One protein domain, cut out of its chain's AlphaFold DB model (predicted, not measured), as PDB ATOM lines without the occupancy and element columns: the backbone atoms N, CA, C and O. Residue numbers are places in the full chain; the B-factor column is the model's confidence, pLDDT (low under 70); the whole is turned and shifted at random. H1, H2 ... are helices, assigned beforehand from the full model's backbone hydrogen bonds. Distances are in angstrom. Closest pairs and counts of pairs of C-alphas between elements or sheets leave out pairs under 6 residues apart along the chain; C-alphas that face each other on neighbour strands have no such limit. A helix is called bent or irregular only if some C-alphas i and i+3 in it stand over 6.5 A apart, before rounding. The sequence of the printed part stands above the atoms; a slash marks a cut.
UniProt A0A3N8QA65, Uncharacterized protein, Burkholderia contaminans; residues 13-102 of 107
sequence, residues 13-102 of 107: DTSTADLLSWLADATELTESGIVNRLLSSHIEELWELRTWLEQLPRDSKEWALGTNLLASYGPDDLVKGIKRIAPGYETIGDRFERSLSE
ATOM      1  N   ASP A  13     -14.482 -26.850 -35.650       97.31
ATOM      2  CA  ASP A  13     -15.375 -25.994 -34.870       97.31
ATOM      3  C   ASP A  13     -16.176 -25.035 -35.767       97.31
ATOM      4  O   ASP A  13     -15.854 -24.823 -36.939       97.31
ATOM      5  N   THR A  14     -17.242 -24.458 -35.204       97.19
ATOM      6  CA  THR A  14     -18.139 -23.541 -35.920       97.19
ATOM      7  C   THR A  14     -17.384 -22.353 -36.508       97.19
ATOM      8  O   THR A  14     -17.578 -22.040 -37.674       97.19
ATOM      9  N   SER A  15     -16.460 -21.750 -35.756       98.00
ATOM     10  CA  SER A  15     -15.667 -20.614 -36.242       98.00
ATOM     11  C   SER A  15     -14.822 -20.950 -37.470       98.00
ATOM     12  O   SER A  15     -14.712 -20.145 -38.392       98.00
ATOM     13  N   THR A  16     -14.235 -22.144 -37.505       97.12
ATOM     14  CA  THR A  16     -13.429 -22.619 -38.628       97.12
ATOM     15  C   THR A  16     -14.314 -22.936 -39.830       97.12
ATOM     16  O   THR A  16     -13.950 -22.597 -40.953       97.12
ATOM     17  N   ALA A  17     -15.482 -23.550 -39.609       97.00
ATOM     18  CA  ALA A  17     -16.455 -23.800 -40.670       97.00
ATOM     19  C   ALA A  17     -16.943 -22.491 -41.312       97.00
ATOM     20  O   ALA A  17     -16.924 -22.370 -42.534       97.00
ATOM     21  N   ASP A  18     -17.288 -21.491 -40.496       98.19
ATOM     22  CA  ASP A  18     -17.735 -20.177 -40.966       98.19
ATOM     23  C   ASP A  18     -16.645 -19.478 -41.797       98.19
ATOM     24  O   ASP A  18     -16.924 -18.927 -42.863       98.19
ATOM     25  N   LEU A  19     -15.382 -19.551 -41.356       97.94
ATOM     26  CA  LEU A  19     -14.245 -19.017 -42.108       97.94
ATOM     27  C   LEU A  19     -14.053 -19.732 -43.453       97.94
ATOM     28  O   LEU A  19     -13.838 -19.075 -44.472       97.94
ATOM     29  N   LEU A  20     -14.109 -21.067 -43.468       97.38
ATOM     30  CA  LEU A  20     -13.950 -21.854 -44.695       97.38
ATOM     31  C   LEU A  20     -15.070 -21.567 -45.697       97.38
ATOM     32  O   LEU A  20     -14.779 -21.404 -46.880       97.38
ATOM     33  N   SER A  21     -16.313 -21.460 -45.222       97.88
ATOM     34  CA  SER A  21     -17.474 -21.116 -46.044       97.88
ATOM     35  C   SER A  21     -17.328 -19.716 -46.647       97.88
ATOM     36  O   SER A  21     -17.450 -19.550 -47.859       97.88
ATOM     37  N   TRP A  22     -16.942 -18.724 -45.838       98.38
ATOM     38  CA  TRP A  22     -16.711 -17.366 -46.331       98.38
ATOM     39  C   TRP A  22     -15.586 -17.300 -47.378       98.38
ATOM     40  O   TRP A  22     -15.725 -16.638 -48.407       98.38
ATOM     41  N   LEU A  23     -14.470 -18.005 -47.151       98.06
ATOM     42  CA  LEU A  23     -13.360 -18.066 -48.109       98.06
ATOM     43  C   LEU A  23     -13.753 -18.782 -49.404       98.06
ATOM     44  O   LEU A  23     -13.297 -18.380 -50.476       98.06
ATOM     45  N   ALA A  24     -14.571 -19.830 -49.319       97.81
ATOM     46  CA  ALA A  24     -15.075 -20.548 -50.482       97.81
ATOM     47  C   ALA A  24     -15.872 -19.607 -51.397       97.81
ATOM     48  O   ALA A  24     -15.561 -19.498 -52.585       97.81
ATOM     49  N   ASP A  25     -16.798 -18.842 -50.817       98.00
ATOM     50  CA  ASP A  25     -17.593 -17.848 -51.540       98.00
ATOM     51  C   ASP A  25     -16.720 -16.732 -52.132       98.00
ATOM     52  O   ASP A  25     -16.878 -16.359 -53.292       98.00
ATOM     53  N   ALA A  26     -15.759 -16.218 -51.358       98.19
ATOM     54  CA  ALA A  26     -14.909 -15.106 -51.782       98.19
ATOM     55  C   ALA A  26     -13.886 -15.479 -52.871       98.19
ATOM     56  O   ALA A  26     -13.437 -14.606 -53.614       98.19
ATOM     57  N   THR A  27     -13.473 -16.748 -52.945       96.94
ATOM     58  CA  THR A  27     -12.399 -17.213 -53.848       96.94
ATOM     59  C   THR A  27     -12.883 -18.120 -54.976       96.94
ATOM     60  O   THR A  27     -12.063 -18.569 -55.777       96.94
ATOM     61  N   GLU A  28     -14.188 -18.406 -55.037       95.56
ATOM     62  CA  GLU A  28     -14.796 -19.372 -55.965       95.56
ATOM     63  C   GLU A  28     -14.175 -20.783 -55.865       95.56
ATOM     64  O   GLU A  28     -14.183 -21.575 -56.813       95.56
ATOM     65  N   LEU A  29     -13.615 -21.116 -54.700       95.75
ATOM     66  CA  LEU A  29     -13.086 -22.440 -54.389       95.75
ATOM     67  C   LEU A  29     -14.091 -23.218 -53.544       95.75
ATOM     68  O   LEU A  29     -14.891 -22.652 -52.814       95.75
ATOM     69  N   THR A  30     -14.017 -24.547 -53.575       96.50
ATOM     70  CA  THR A  30     -14.727 -25.357 -52.579       96.50
ATOM     71  C   THR A  30     -13.976 -25.325 -51.248       96.50
ATOM     72  O   THR A  30     -12.743 -25.284 -51.236       96.50
ATOM     73  N   GLU A  31     -14.684 -25.465 -50.123       95.62
ATOM     74  CA  GLU A  31     -14.068 -25.628 -48.792       95.62
ATOM     75  C   GLU A  31     -13.012 -26.748 -48.795       95.62
ATOM     76  O   GLU A  31     -11.888 -26.588 -48.322       95.62
ATOM     77  N   SER A  32     -13.336 -27.877 -49.432       94.31
ATOM     78  CA  SER A  32     -12.406 -28.995 -49.620       94.31
ATOM     79  C   SER A  32     -11.189 -28.630 -50.474       94.31
ATOM     80  O   SER A  32     -10.098 -29.146 -50.242       94.31
ATOM     81  N   GLY A  33     -11.347 -27.748 -51.461       94.19
ATOM     82  CA  GLY A  33     -10.259 -27.226 -52.279       94.19
ATOM     83  C   GLY A  33      -9.307 -26.355 -51.465       94.19
ATOM     84  O   GLY A  33      -8.095 -26.491 -51.611       94.19
ATOM     85  N   ILE A  34      -9.844 -25.528 -50.566       95.56
ATOM     86  CA  ILE A  34      -9.059 -24.711 -49.632       95.56
ATOM     87  C   ILE A  34      -8.267 -25.612 -48.681       95.56
ATOM     88  O   ILE A  34      -7.044 -25.503 -48.617       95.56
ATOM     89  N   VAL A  35      -8.931 -26.568 -48.022       94.56
ATOM     90  CA  VAL A  35      -8.272 -27.522 -47.113       94.56
ATOM     91  C   VAL A  35      -7.184 -28.320 -47.833       94.56
ATOM     92  O   VAL A  35      -6.083 -28.471 -47.311       94.56
ATOM     93  N   ASN A  36      -7.449 -28.797 -49.052       92.38
ATOM     94  CA  ASN A  36      -6.448 -29.525 -49.831       92.38
ATOM     95  C   ASN A  36      -5.243 -28.652 -50.192       92.38
ATOM     96  O   ASN A  36      -4.123 -29.160 -50.198       92.38
ATOM     97  N   ARG A  37      -5.441 -27.361 -50.490       93.44
ATOM     98  CA  ARG A  37      -4.338 -26.430 -50.767       93.44
ATOM     99  C   ARG A  37      -3.489 -26.180 -49.525       93.44
ATOM    100  O   ARG A  37      -2.275 -26.278 -49.638       93.44
ATOM    101  N   LEU A  38      -4.118 -25.952 -48.370       91.81
ATOM    102  CA  LEU A  38      -3.421 -25.816 -47.084       91.81
ATOM    103  C   LEU A  38      -2.639 -27.087 -46.730       91.81
ATOM    104  O   LEU A  38      -1.484 -27.029 -46.338       91.81
ATOM    105  N   LEU A  39      -3.232 -28.267 -46.922       90.12
ATOM    106  CA  LEU A  39      -2.511 -29.518 -46.688       90.12
ATOM    107  C   LEU A  39      -1.335 -29.687 -47.662       90.12
ATOM    108  O   LEU A  39      -0.267 -30.149 -47.271       90.12
ATOM    109  N   SER A  40      -1.530 -29.314 -48.929       90.44
ATOM    110  CA  SER A  40      -0.495 -29.437 -49.958       90.44
ATOM    111  C   SER A  40       0.664 -28.468 -49.736       90.44
ATOM    112  O   SER A  40       1.791 -28.831 -50.050       90.44
ATOM    113  N   SER A  41       0.422 -27.275 -49.179       91.38
ATOM    114  CA  SER A  41       1.487 -26.310 -48.876       91.38
ATOM    115  C   SER A  41       2.405 -26.749 -47.742       91.38
ATOM    116  O   SER A  41       3.462 -26.155 -47.591       91.38
ATOM    117  N   HIS A  42       2.012 -27.769 -46.975       91.69
ATOM    118  CA  HIS A  42       2.785 -28.286 -45.846       91.69
ATOM    119  C   HIS A  42       3.231 -29.742 -46.021       91.69
ATOM    120  O   HIS A  42       3.665 -30.403 -45.074       91.69
ATOM    121  N   ILE A  43       3.036 -30.309 -47.216       91.31
ATOM    122  CA  ILE A  43       3.305 -31.731 -47.435       91.31
ATOM    123  C   ILE A  43       4.803 -32.031 -47.344       91.31
ATOM    124  O   ILE A  43       5.176 -33.107 -46.884       91.31
ATOM    125  N   GLU A  44       5.649 -31.085 -47.753       91.62
ATOM    126  CA  GLU A  44       7.105 -31.220 -47.726       91.62
ATOM    127  C   GLU A  44       7.610 -31.327 -46.286       91.62
ATOM    128  O   GLU A  44       8.346 -32.253 -45.956       91.62
ATOM    129  N   GLU A  45       7.121 -30.483 -45.382       92.19
ATOM    130  CA  GLU A  45       7.464 -30.508 -43.961       92.19
ATOM    131  C   GLU A  45       7.018 -31.810 -43.284       92.19
ATOM    132  O   GLU A  45       7.737 -32.366 -42.447       92.19
ATOM    133  N   LEU A  46       5.849 -32.339 -43.666       93.56
ATOM    134  CA  LEU A  46       5.376 -33.643 -43.195       93.56
ATOM    135  C   LEU A  46       6.261 -34.790 -43.705       93.56
ATOM    136  O   LEU A  46       6.508 -35.752 -42.968       93.56
ATOM    137  N   TRP A  47       6.758 -34.693 -44.940       94.31
ATOM    138  CA  TRP A  47       7.726 -35.639 -45.491       94.31
ATOM    139  C   TRP A  47       9.062 -35.578 -44.758       94.31
ATOM    140  O   TRP A  47       9.576 -36.632 -44.393       94.31
ATOM    141  N   GLU A  48       9.584 -34.387 -44.463       95.06
ATOM    142  CA  GLU A  48      10.824 -34.232 -43.692       95.06
ATOM    143  C   GLU A  48      10.692 -34.832 -42.289       95.06
ATOM    144  O   GLU A  48      11.554 -35.601 -41.855       95.06
ATOM    145  N   LEU A  49       9.575 -34.573 -41.596       94.94
ATOM    146  CA  LEU A  49       9.306 -35.178 -40.290       94.94
ATOM    147  C   LEU A  49       9.295 -36.706 -40.370       94.94
ATOM    148  O   LEU A  49       9.923 -37.372 -39.544       94.94
ATOM    149  N   ARG A  50       8.612 -37.271 -41.373       95.19
ATOM    150  CA  ARG A  50       8.603 -38.719 -41.602       95.19
ATOM    151  C   ARG A  50      10.018 -39.243 -41.849       95.19
ATOM    152  O   ARG A  50      10.426 -40.201 -41.198       95.19
ATOM    153  N   THR A  51      10.750 -38.631 -42.777       94.94
ATOM    154  CA  THR A  51      12.101 -39.047 -43.166       94.94
ATOM    155  C   THR A  51      13.066 -38.996 -41.993       94.94
ATOM    156  O   THR A  51      13.910 -39.880 -41.866       94.94
ATOM    157  N   TRP A  52      12.954 -37.989 -41.130       95.06
ATOM    158  CA  TRP A  52      13.756 -37.912 -39.919       95.06
ATOM    159  C   TRP A  52      13.379 -39.001 -38.911       95.06
ATOM    160  O   TRP A  52      14.260 -39.721 -38.448       95.06
ATOM    161  N   LEU A  53      12.085 -39.182 -38.620       95.94
ATOM    162  CA  LEU A  53      11.619 -40.217 -37.691       95.94
ATOM    163  C   LEU A  53      12.061 -41.620 -38.132       95.94
ATOM    164  O   LEU A  53      12.544 -42.384 -37.303       95.94
ATOM    165  N   GLU A  54      11.974 -41.956 -39.422       96.25
ATOM    166  CA  GLU A  54      12.380 -43.267 -39.963       96.25
ATOM    167  C   GLU A  54      13.857 -43.626 -39.721       96.25
ATOM    168  O   GLU A  54      14.212 -44.802 -39.776       96.25
ATOM    169  N   GLN A  55      14.710 -42.642 -39.422       94.06
ATOM    170  CA  GLN A  55      16.128 -42.850 -39.111       94.06
ATOM    171  C   GLN A  55      16.383 -43.124 -37.622       94.06
ATOM    172  O   GLN A  55      17.505 -43.465 -37.244       94.06
ATOM    173  N   LEU A  56      15.370 -42.965 -36.767       94.94
ATOM    174  CA  LEU A  56      15.503 -43.047 -35.317       94.94
ATOM    175  C   LEU A  56      14.962 -44.380 -34.767       94.94
ATOM    176  O   LEU A  56      13.943 -44.888 -35.244       94.94
ATOM    177  N   PRO A  57      15.571 -44.932 -33.701       95.31
ATOM    178  CA  PRO A  57      14.957 -46.003 -32.919       95.31
ATOM    179  C   PRO A  57      13.631 -45.533 -32.305       95.31
ATOM    180  O   PRO A  57      13.555 -44.438 -31.745       95.31
ATOM    181  N   ARG A  58      12.580 -46.357 -32.374       94.44
ATOM    182  CA  ARG A  58      11.227 -45.989 -31.902       94.44
ATOM    183  C   ARG A  58      11.120 -45.744 -30.395       94.44
ATOM    184  O   ARG A  58      10.176 -45.107 -29.945       94.44
ATOM    185  N   ASP A  59      12.049 -46.282 -29.625       95.19
ATOM    186  CA  ASP A  59      12.168 -46.137 -28.175       95.19
ATOM    187  C   ASP A  59      13.092 -44.977 -27.762       95.19
ATOM    188  O   ASP A  59      13.243 -44.700 -26.572       95.19
ATOM    189  N   SER A  60      13.690 -44.274 -28.728       96.06
ATOM    190  CA  SER A  60      14.555 -43.129 -28.454       96.06
ATOM    191  C   SER A  60      13.774 -41.913 -27.947       96.06
ATOM    192  O   SER A  60      12.595 -41.697 -28.253       96.06
ATOM    193  N   LYS A  61      14.467 -41.060 -27.185       95.31
ATOM    194  CA  LYS A  61      13.920 -39.783 -26.711       95.31
ATOM    195  C   LYS A  61      13.589 -38.862 -27.887       95.31
ATOM    196  O   LYS A  61      12.583 -38.161 -27.859       95.31
ATOM    197  N   GLU A  62      14.428 -38.871 -28.911       95.38
ATOM    198  CA  GLU A  62      14.298 -38.093 -30.137       95.38
ATOM    199  C   GLU A  62      13.036 -38.486 -30.900       95.38
ATOM    200  O   GLU A  62      12.291 -37.601 -31.314       95.38
ATOM    201  N   TRP A  63      12.741 -39.788 -31.005       95.56
ATOM    202  CA  TRP A  63      11.488 -40.268 -31.588       95.56
ATOM    203  C   TRP A  63      10.278 -39.728 -30.818       95.56
ATOM    204  O   TRP A  63       9.371 -39.151 -31.420       95.56
ATOM    205  N   ALA A  64      10.286 -39.838 -29.484       94.00
ATOM    206  CA  ALA A  64       9.199 -39.331 -28.647       94.00
ATOM    207  C   ALA A  64       9.007 -37.808 -28.788       94.00
ATOM    208  O   ALA A  64       7.877 -37.323 -28.888       94.00
ATOM    209  N   LEU A  65      10.098 -37.037 -28.835       93.50
ATOM    210  CA  LEU A  65      10.041 -35.593 -29.078       93.50
ATOM    211  C   LEU A  65       9.521 -35.283 -30.487       93.50
ATOM    212  O   LEU A  65       8.657 -34.423 -30.642       93.50
ATOM    213  N   GLY A  66       9.990 -36.015 -31.495       92.25
ATOM    214  CA  GLY A  66       9.602 -35.830 -32.886       92.25
ATOM    215  C   GLY A  66       8.120 -36.074 -33.133       92.25
ATOM    216  O   GLY A  66       7.465 -35.253 -33.773       92.25
ATOM    217  N   THR A  67       7.544 -37.125 -32.545       93.75
ATOM    218  CA  THR A  67       6.100 -37.392 -32.663       93.75
ATOM    219  C   THR A  67       5.225 -36.294 -32.051       93.75
ATOM    220  O   THR A  67       4.078 -36.132 -32.458       93.75
ATOM    221  N   ASN A  68       5.764 -35.503 -31.117       92.44
ATOM    222  CA  ASN A  68       5.048 -34.397 -30.480       92.44
ATOM    223  C   ASN A  68       5.179 -33.062 -31.229       92.44
ATOM    224  O   ASN A  68       4.441 -32.125 -30.914       92.44
ATOM    225  N   LEU A  69       6.082 -32.950 -32.212       91.31
ATOM    226  CA  LEU A  69       6.297 -31.697 -32.946       91.31
ATOM    227  C   LEU A  69       5.030 -31.236 -33.668       91.31
ATOM    228  O   LEU A  69       4.652 -30.073 -33.542       91.31
ATOM    229  N   LEU A  70       4.339 -32.159 -34.345       86.94
ATOM    230  CA  LEU A  70       3.127 -31.842 -35.101       86.94
ATOM    231  C   LEU A  70       2.004 -31.314 -34.198       86.94
ATOM    232  O   LEU A  70       1.296 -30.388 -34.578       86.94
ATOM    233  N   ALA A  71       1.873 -31.868 -32.992       86.19
ATOM    234  CA  ALA A  71       0.871 -31.437 -32.023       86.19
ATOM    235  C   ALA A  71       1.230 -30.110 -31.332       86.19
ATOM    236  O   ALA A  71       0.334 -29.386 -30.912       86.19
ATOM    237  N   SER A  72       2.524 -29.799 -31.189       85.62
ATOM    238  CA  SER A  72       2.988 -28.674 -30.360       85.62
ATOM    239  C   SER A  72       3.276 -27.394 -31.146       85.62
ATOM    240  O   SER A  72       3.103 -26.308 -30.601       85.62
ATOM    241  N   TYR A  73       3.744 -27.504 -32.392       79.25
ATOM    242  CA  TYR A  73       4.217 -26.362 -33.189       79.25
ATOM    243  C   TYR A  73       3.454 -26.171 -34.505       79.25
ATOM    244  O   TYR A  73       3.537 -25.107 -35.106       79.25
ATOM    245  N   GLY A  74       2.690 -27.177 -34.945       83.88
ATOM    246  CA  GLY A  74       2.055 -27.165 -36.261       83.88
ATOM    247  C   GLY A  74       3.046 -27.393 -37.416       83.88
ATOM    248  O   GLY A  74       4.245 -27.561 -37.185       83.88
ATOM    249  N   PRO A  75       2.543 -27.458 -38.662       85.19
ATOM    250  CA  PRO A  75       3.330 -27.833 -39.838       85.19
ATOM    251  C   PRO A  75       4.449 -26.843 -40.208       85.19
ATOM    252  O   PRO A  75       5.557 -27.282 -40.506       85.19
ATOM    253  N   ASP A  76       4.192 -25.532 -40.128       86.06
ATOM    254  CA  ASP A  76       5.125 -24.465 -40.550       86.06
ATOM    255  C   ASP A  76       6.480 -24.495 -39.831       86.06
ATOM    256  O   ASP A  76       7.513 -24.081 -40.361       86.06
ATOM    257  N   ASP A  77       6.481 -24.977 -38.592       90.00
ATOM    258  CA  ASP A  77       7.653 -24.975 -37.727       90.00
ATOM    259  C   ASP A  77       8.254 -26.374 -37.536       90.00
ATOM    260  O   ASP A  77       9.188 -26.533 -36.744       90.00
ATOM    261  N   LEU A  78       7.795 -27.390 -38.281       91.94
ATOM    262  CA  LEU A  78       8.289 -28.764 -38.140       91.94
ATOM    263  C   LEU A  78       9.793 -28.865 -38.369       91.94
ATOM    264  O   LEU A  78      10.503 -29.376 -37.506       91.94
ATOM    265  N   VAL A  79      10.307 -28.330 -39.480       92.94
ATOM    266  CA  VAL A  79      11.748 -28.392 -39.793       92.94
ATOM    267  C   VAL A  79      12.573 -27.659 -38.735       92.94
ATOM    268  O   VAL A  79      13.625 -28.146 -38.316       92.94
ATOM    269  N   LYS A  80      12.089 -26.515 -38.232       92.75
ATOM    270  CA  LYS A  80      12.750 -25.799 -37.129       92.75
ATOM    271  C   LYS A  80      12.748 -26.637 -35.851       92.75
ATOM    272  O   LYS A  80      13.760 -26.685 -35.155       92.75
ATOM    273  N   GLY A  81      11.637 -27.308 -35.551       93.06
ATOM    274  CA  GLY A  81      11.508 -28.239 -34.433       93.06
ATOM    275  C   GLY A  81      12.493 -29.402 -34.529       93.06
ATOM    276  O   GLY A  81      13.200 -29.682 -33.561       93.06
ATOM    277  N   ILE A  82      12.617 -30.010 -35.712       94.31
ATOM    278  CA  ILE A  82      13.596 -31.068 -35.989       94.31
ATOM    279  C   ILE A  82      15.011 -30.545 -35.750       94.31
ATOM    280  O   ILE A  82      15.744 -31.136 -34.964       94.31
ATOM    281  N   LYS A  83      15.382 -29.398 -36.335       94.56
ATOM    282  CA  LYS A  83      16.722 -28.804 -36.169       94.56
ATOM    283  C   LYS A  83      17.025 -28.398 -34.718       94.56
ATOM    284  O   LYS A  83      18.182 -28.388 -34.317       94.56
ATOM    285  N   ARG A  84      16.017 -28.115 -33.885       93.31
ATOM    286  CA  ARG A  84      16.222 -27.909 -32.436       93.31
ATOM    287  C   ARG A  84      16.568 -29.200 -31.696       93.31
ATOM    288  O   ARG A  84      17.341 -29.150 -30.746       93.31
ATOM    289  N   ILE A  85      15.991 -30.329 -32.105       93.06
ATOM    290  CA  ILE A  85      16.262 -31.644 -31.503       93.06
ATOM    291  C   ILE A  85      17.571 -32.223 -32.055       93.06
ATOM    292  O   ILE A  85      18.385 -32.749 -31.302       93.06
ATOM    293  N   ALA A  86      17.788 -32.086 -33.361       93.38
ATOM    294  CA  ALA A  86      18.941 -32.570 -34.101       93.38
ATOM    295  C   ALA A  86      19.563 -31.420 -34.924       93.38
ATOM    296  O   ALA A  86      19.247 -31.270 -36.104       93.38
ATOM    297  N   PRO A  87      20.476 -30.615 -34.340       93.88
ATOM    298  CA  PRO A  87      21.069 -29.449 -35.012       93.88
ATOM    299  C   PRO A  87      21.826 -29.750 -36.306       93.88
ATOM    300  O   PRO A  87      21.939 -28.879 -37.161       93.88
ATOM    301  N   GLY A  88      22.334 -30.976 -36.457       92.69
ATOM    302  CA  GLY A  88      23.000 -31.438 -37.676       92.69
ATOM    303  C   GLY A  88      22.055 -32.015 -38.731       92.69
ATOM    304  O   GLY A  88      22.534 -32.580 -39.708       92.69
ATOM    305  N   TYR A  89      20.736 -31.949 -38.528       93.94
ATOM    306  CA  TYR A  89      19.788 -32.462 -39.506       93.94
ATOM    307  C   TYR A  89      19.776 -31.597 -40.768       93.94
ATOM    308  O   TYR A  89      19.514 -30.394 -40.719       93.94
ATOM    309  N   GLU A  90      20.002 -32.252 -41.899       92.44
ATOM    310  CA  GLU A  90      19.878 -31.677 -43.233       92.44
ATOM    311  C   GLU A  90      18.551 -32.123 -43.840       92.44
ATOM    312  O   GLU A  90      18.200 -33.305 -43.774       92.44
ATOM    313  N   THR A  91      17.814 -31.196 -44.441       93.69
ATOM    314  CA  THR A  91      16.586 -31.525 -45.181       93.69
ATOM    315  C   THR A  91      16.910 -32.296 -46.467       93.69
ATOM    316  O   THR A  91      18.069 -32.396 -46.888       93.69
ATOM    317  N   ILE A  92      15.898 -32.874 -47.118       89.56
ATOM    318  CA  ILE A  92      16.042 -33.443 -48.465       89.56
ATOM    319  C   ILE A  92      16.550 -32.367 -49.436       89.56
ATOM    320  O   ILE A  92      17.452 -32.657 -50.225       89.56
ATOM    321  N   GLY A  93      16.033 -31.139 -49.331       88.31
ATOM    322  CA  GLY A  93      16.504 -29.983 -50.100       88.31
ATOM    323  C   GLY A  93      17.983 -29.679 -49.851       88.31
ATOM    324  O   GLY A  93      18.763 -29.649 -50.801       88.31
ATOM    325  N   ASP A  94      18.390 -29.583 -48.580       90.12
ATOM    326  CA  ASP A  94      19.777 -29.304 -48.174       90.12
ATOM    327  C   ASP A  94      20.740 -30.356 -48.774       90.12
ATOM    328  O   ASP A  94      21.792 -30.031 -49.333       90.12
ATOM    329  N   ARG A  95      20.361 -31.644 -48.716       90.06
ATOM    330  CA  ARG A  95      21.156 -32.740 -49.297       90.06
ATOM    331  C   ARG A  95      21.262 -32.641 -50.816       90.06
ATOM    332  O   ARG A  95      22.325 -32.932 -51.370       90.06
ATOM    333  N   PHE A  96      20.174 -32.266 -51.483       88.75
ATOM    334  CA  PHE A  96      20.145 -32.114 -52.931       88.75
ATOM    335  C   PHE A  96      21.048 -30.961 -53.388       88.75
ATOM    336  O   PHE A  96      21.908 -31.169 -54.246       88.75
ATOM    337  N   GLU A  97      20.937 -29.786 -52.770       90.50
ATOM    338  CA  GLU A  97      21.774 -28.619 -53.078       90.50
ATOM    339  C   GLU A  97      23.268 -28.900 -52.882       90.50
ATOM    340  O   GLU A  97      24.092 -28.554 -53.740       90.50
ATOM    341  N   ARG A  98      23.630 -29.600 -51.798       89.56
ATOM    342  CA  ARG A  98      25.013 -30.039 -51.588       89.56
ATOM    343  C   ARG A  98      25.488 -30.944 -52.725       89.56
ATOM    344  O   ARG A  98      26.561 -30.707 -53.273       89.56
ATOM    345  N   SER A  99      24.685 -31.935 -53.119       88.94
ATOM    346  CA  SER A  99      25.061 -32.866 -54.194       88.94
ATOM    347  C   SER A  99      25.235 -32.184 -55.555       88.94
ATOM    348  O   SER A  99      26.131 -32.552 -56.313       88.94
ATOM    349  N   LEU A 100      24.439 -31.151 -55.856       88.38
ATOM    350  CA  LEU A 100      24.613 -30.339 -57.066       88.38
ATOM    351  C   LEU A 100      25.916 -29.535 -57.032       88.38
ATOM    352  O   LEU A 100      26.618 -29.447 -58.043       88.38
ATOM    353  N   SER A 101      26.245 -28.979 -55.865       87.56
ATOM    354  CA  SER A 101      27.477 -28.218 -55.647       87.56
ATOM    355  C   SER A 101      28.719 -29.106 -55.790       87.56
ATOM    356  O   SER A 101      29.677 -28.729 -56.462       87.56
ATOM    357  N   GLU A 102      28.682 -30.317 -55.229       84.38
ATOM    358  CA  GLU A 102      29.754 -31.318 -55.335       84.38
ATOM    359  C   GLU A 102      29.914 -31.865 -56.762       84.38
ATOM    360  O   GLU A 102      31.031 -32.144 -57.196       84.38
TER     361      GLU A 102
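This is residues 13 to 102 of the 107 residues of an uncharacterized protein of Burkholderia contaminans (UniProt A0A3N8QA65). Three helices, H3, H4 and H5, pack as a small up-and-down bundle with their centres in a triangle, while H1 and H2 form an L-shaped arm reaching away from it. H6 makes a second arm, pointing away from the bundle near H3. The printed part has 90 residues, with six named helices in the order H1 to H6 and no named strand; its class is all helix. The whole is loose, with a radius of gyration of the C-alphas of 17.0 A, and its outline is flat, spanning 47 by 35 by 17 A.

H1, residues 14 to 27, is the longest helix at 19.9 A and begins with C-alpha 14 at (-18.139, -23.541, -35.920). H2, residues 31 to 41, measures 15.6 A. H3, residues 43 to 53, measures 15.4 A and begins with C-alpha 43 at (3.305, -31.731, -47.435). H4, residues 61 to 73, measures 17.8 A; it is irregular, but only just, with C-alphas 67 and 70 lying 6.8 A apart. H5, residues 75 to 85, measures 15.9 A and is irregular, with C-alphas 76 and 79 lying 7.7 A apart. H6, residues 92 to 102, measures 15.5 A and ends with C-alpha 102 at (29.754, -31.318, -55.335).

H3, H4 and H5 form an up-and-down bundle, each running against the one before it. H3 and H4, a helical hairpin, touch at a shallow tilt of 20 degrees, opposite ways, H4 with residues 63 to 67 alone; their closest C-alphas, of Leu 53 and Trp 63, are 6.1 A apart. H4 and H5, also a helical hairpin, touch at a shallow tilt of 29 degrees, opposite ways; their closest C-alphas, of Leu 69 and Leu 78, are 6.3 A apart. H3 and H5 touch at a shallow tilt of 26 degrees, the same way; their closest C-alphas, of Glu 45 and Leu 78, are 6.1 A apart. H3 and H6 are close but not clearly touching, about perpendicular at 85 degrees; their closest C-alphas, of Glu 48 and Ile 92, are 7.1 A apart. H2 and H3 meet only through their link. H1 touches H2 with residues 20 to 24 alone, about perpendicular at 90 degrees; their closest C-alphas, of Ala 24 and Glu 31, are 5.4 A apart. H1 is apart from H3, H4, H5 and H6. Every O i to N i+4 pair is within hydrogen-bond range in H1, H2, H3 and H6, against 6 of 9 in H4 and 5 of 7 in H5.

The two C-alphas farthest apart, of Thr 14 and Glu 102, are 52.3 A apart. The printed part has no cut and no long link. The mean pLDDT of the printed part is 93.1, and no printed residue is under 70.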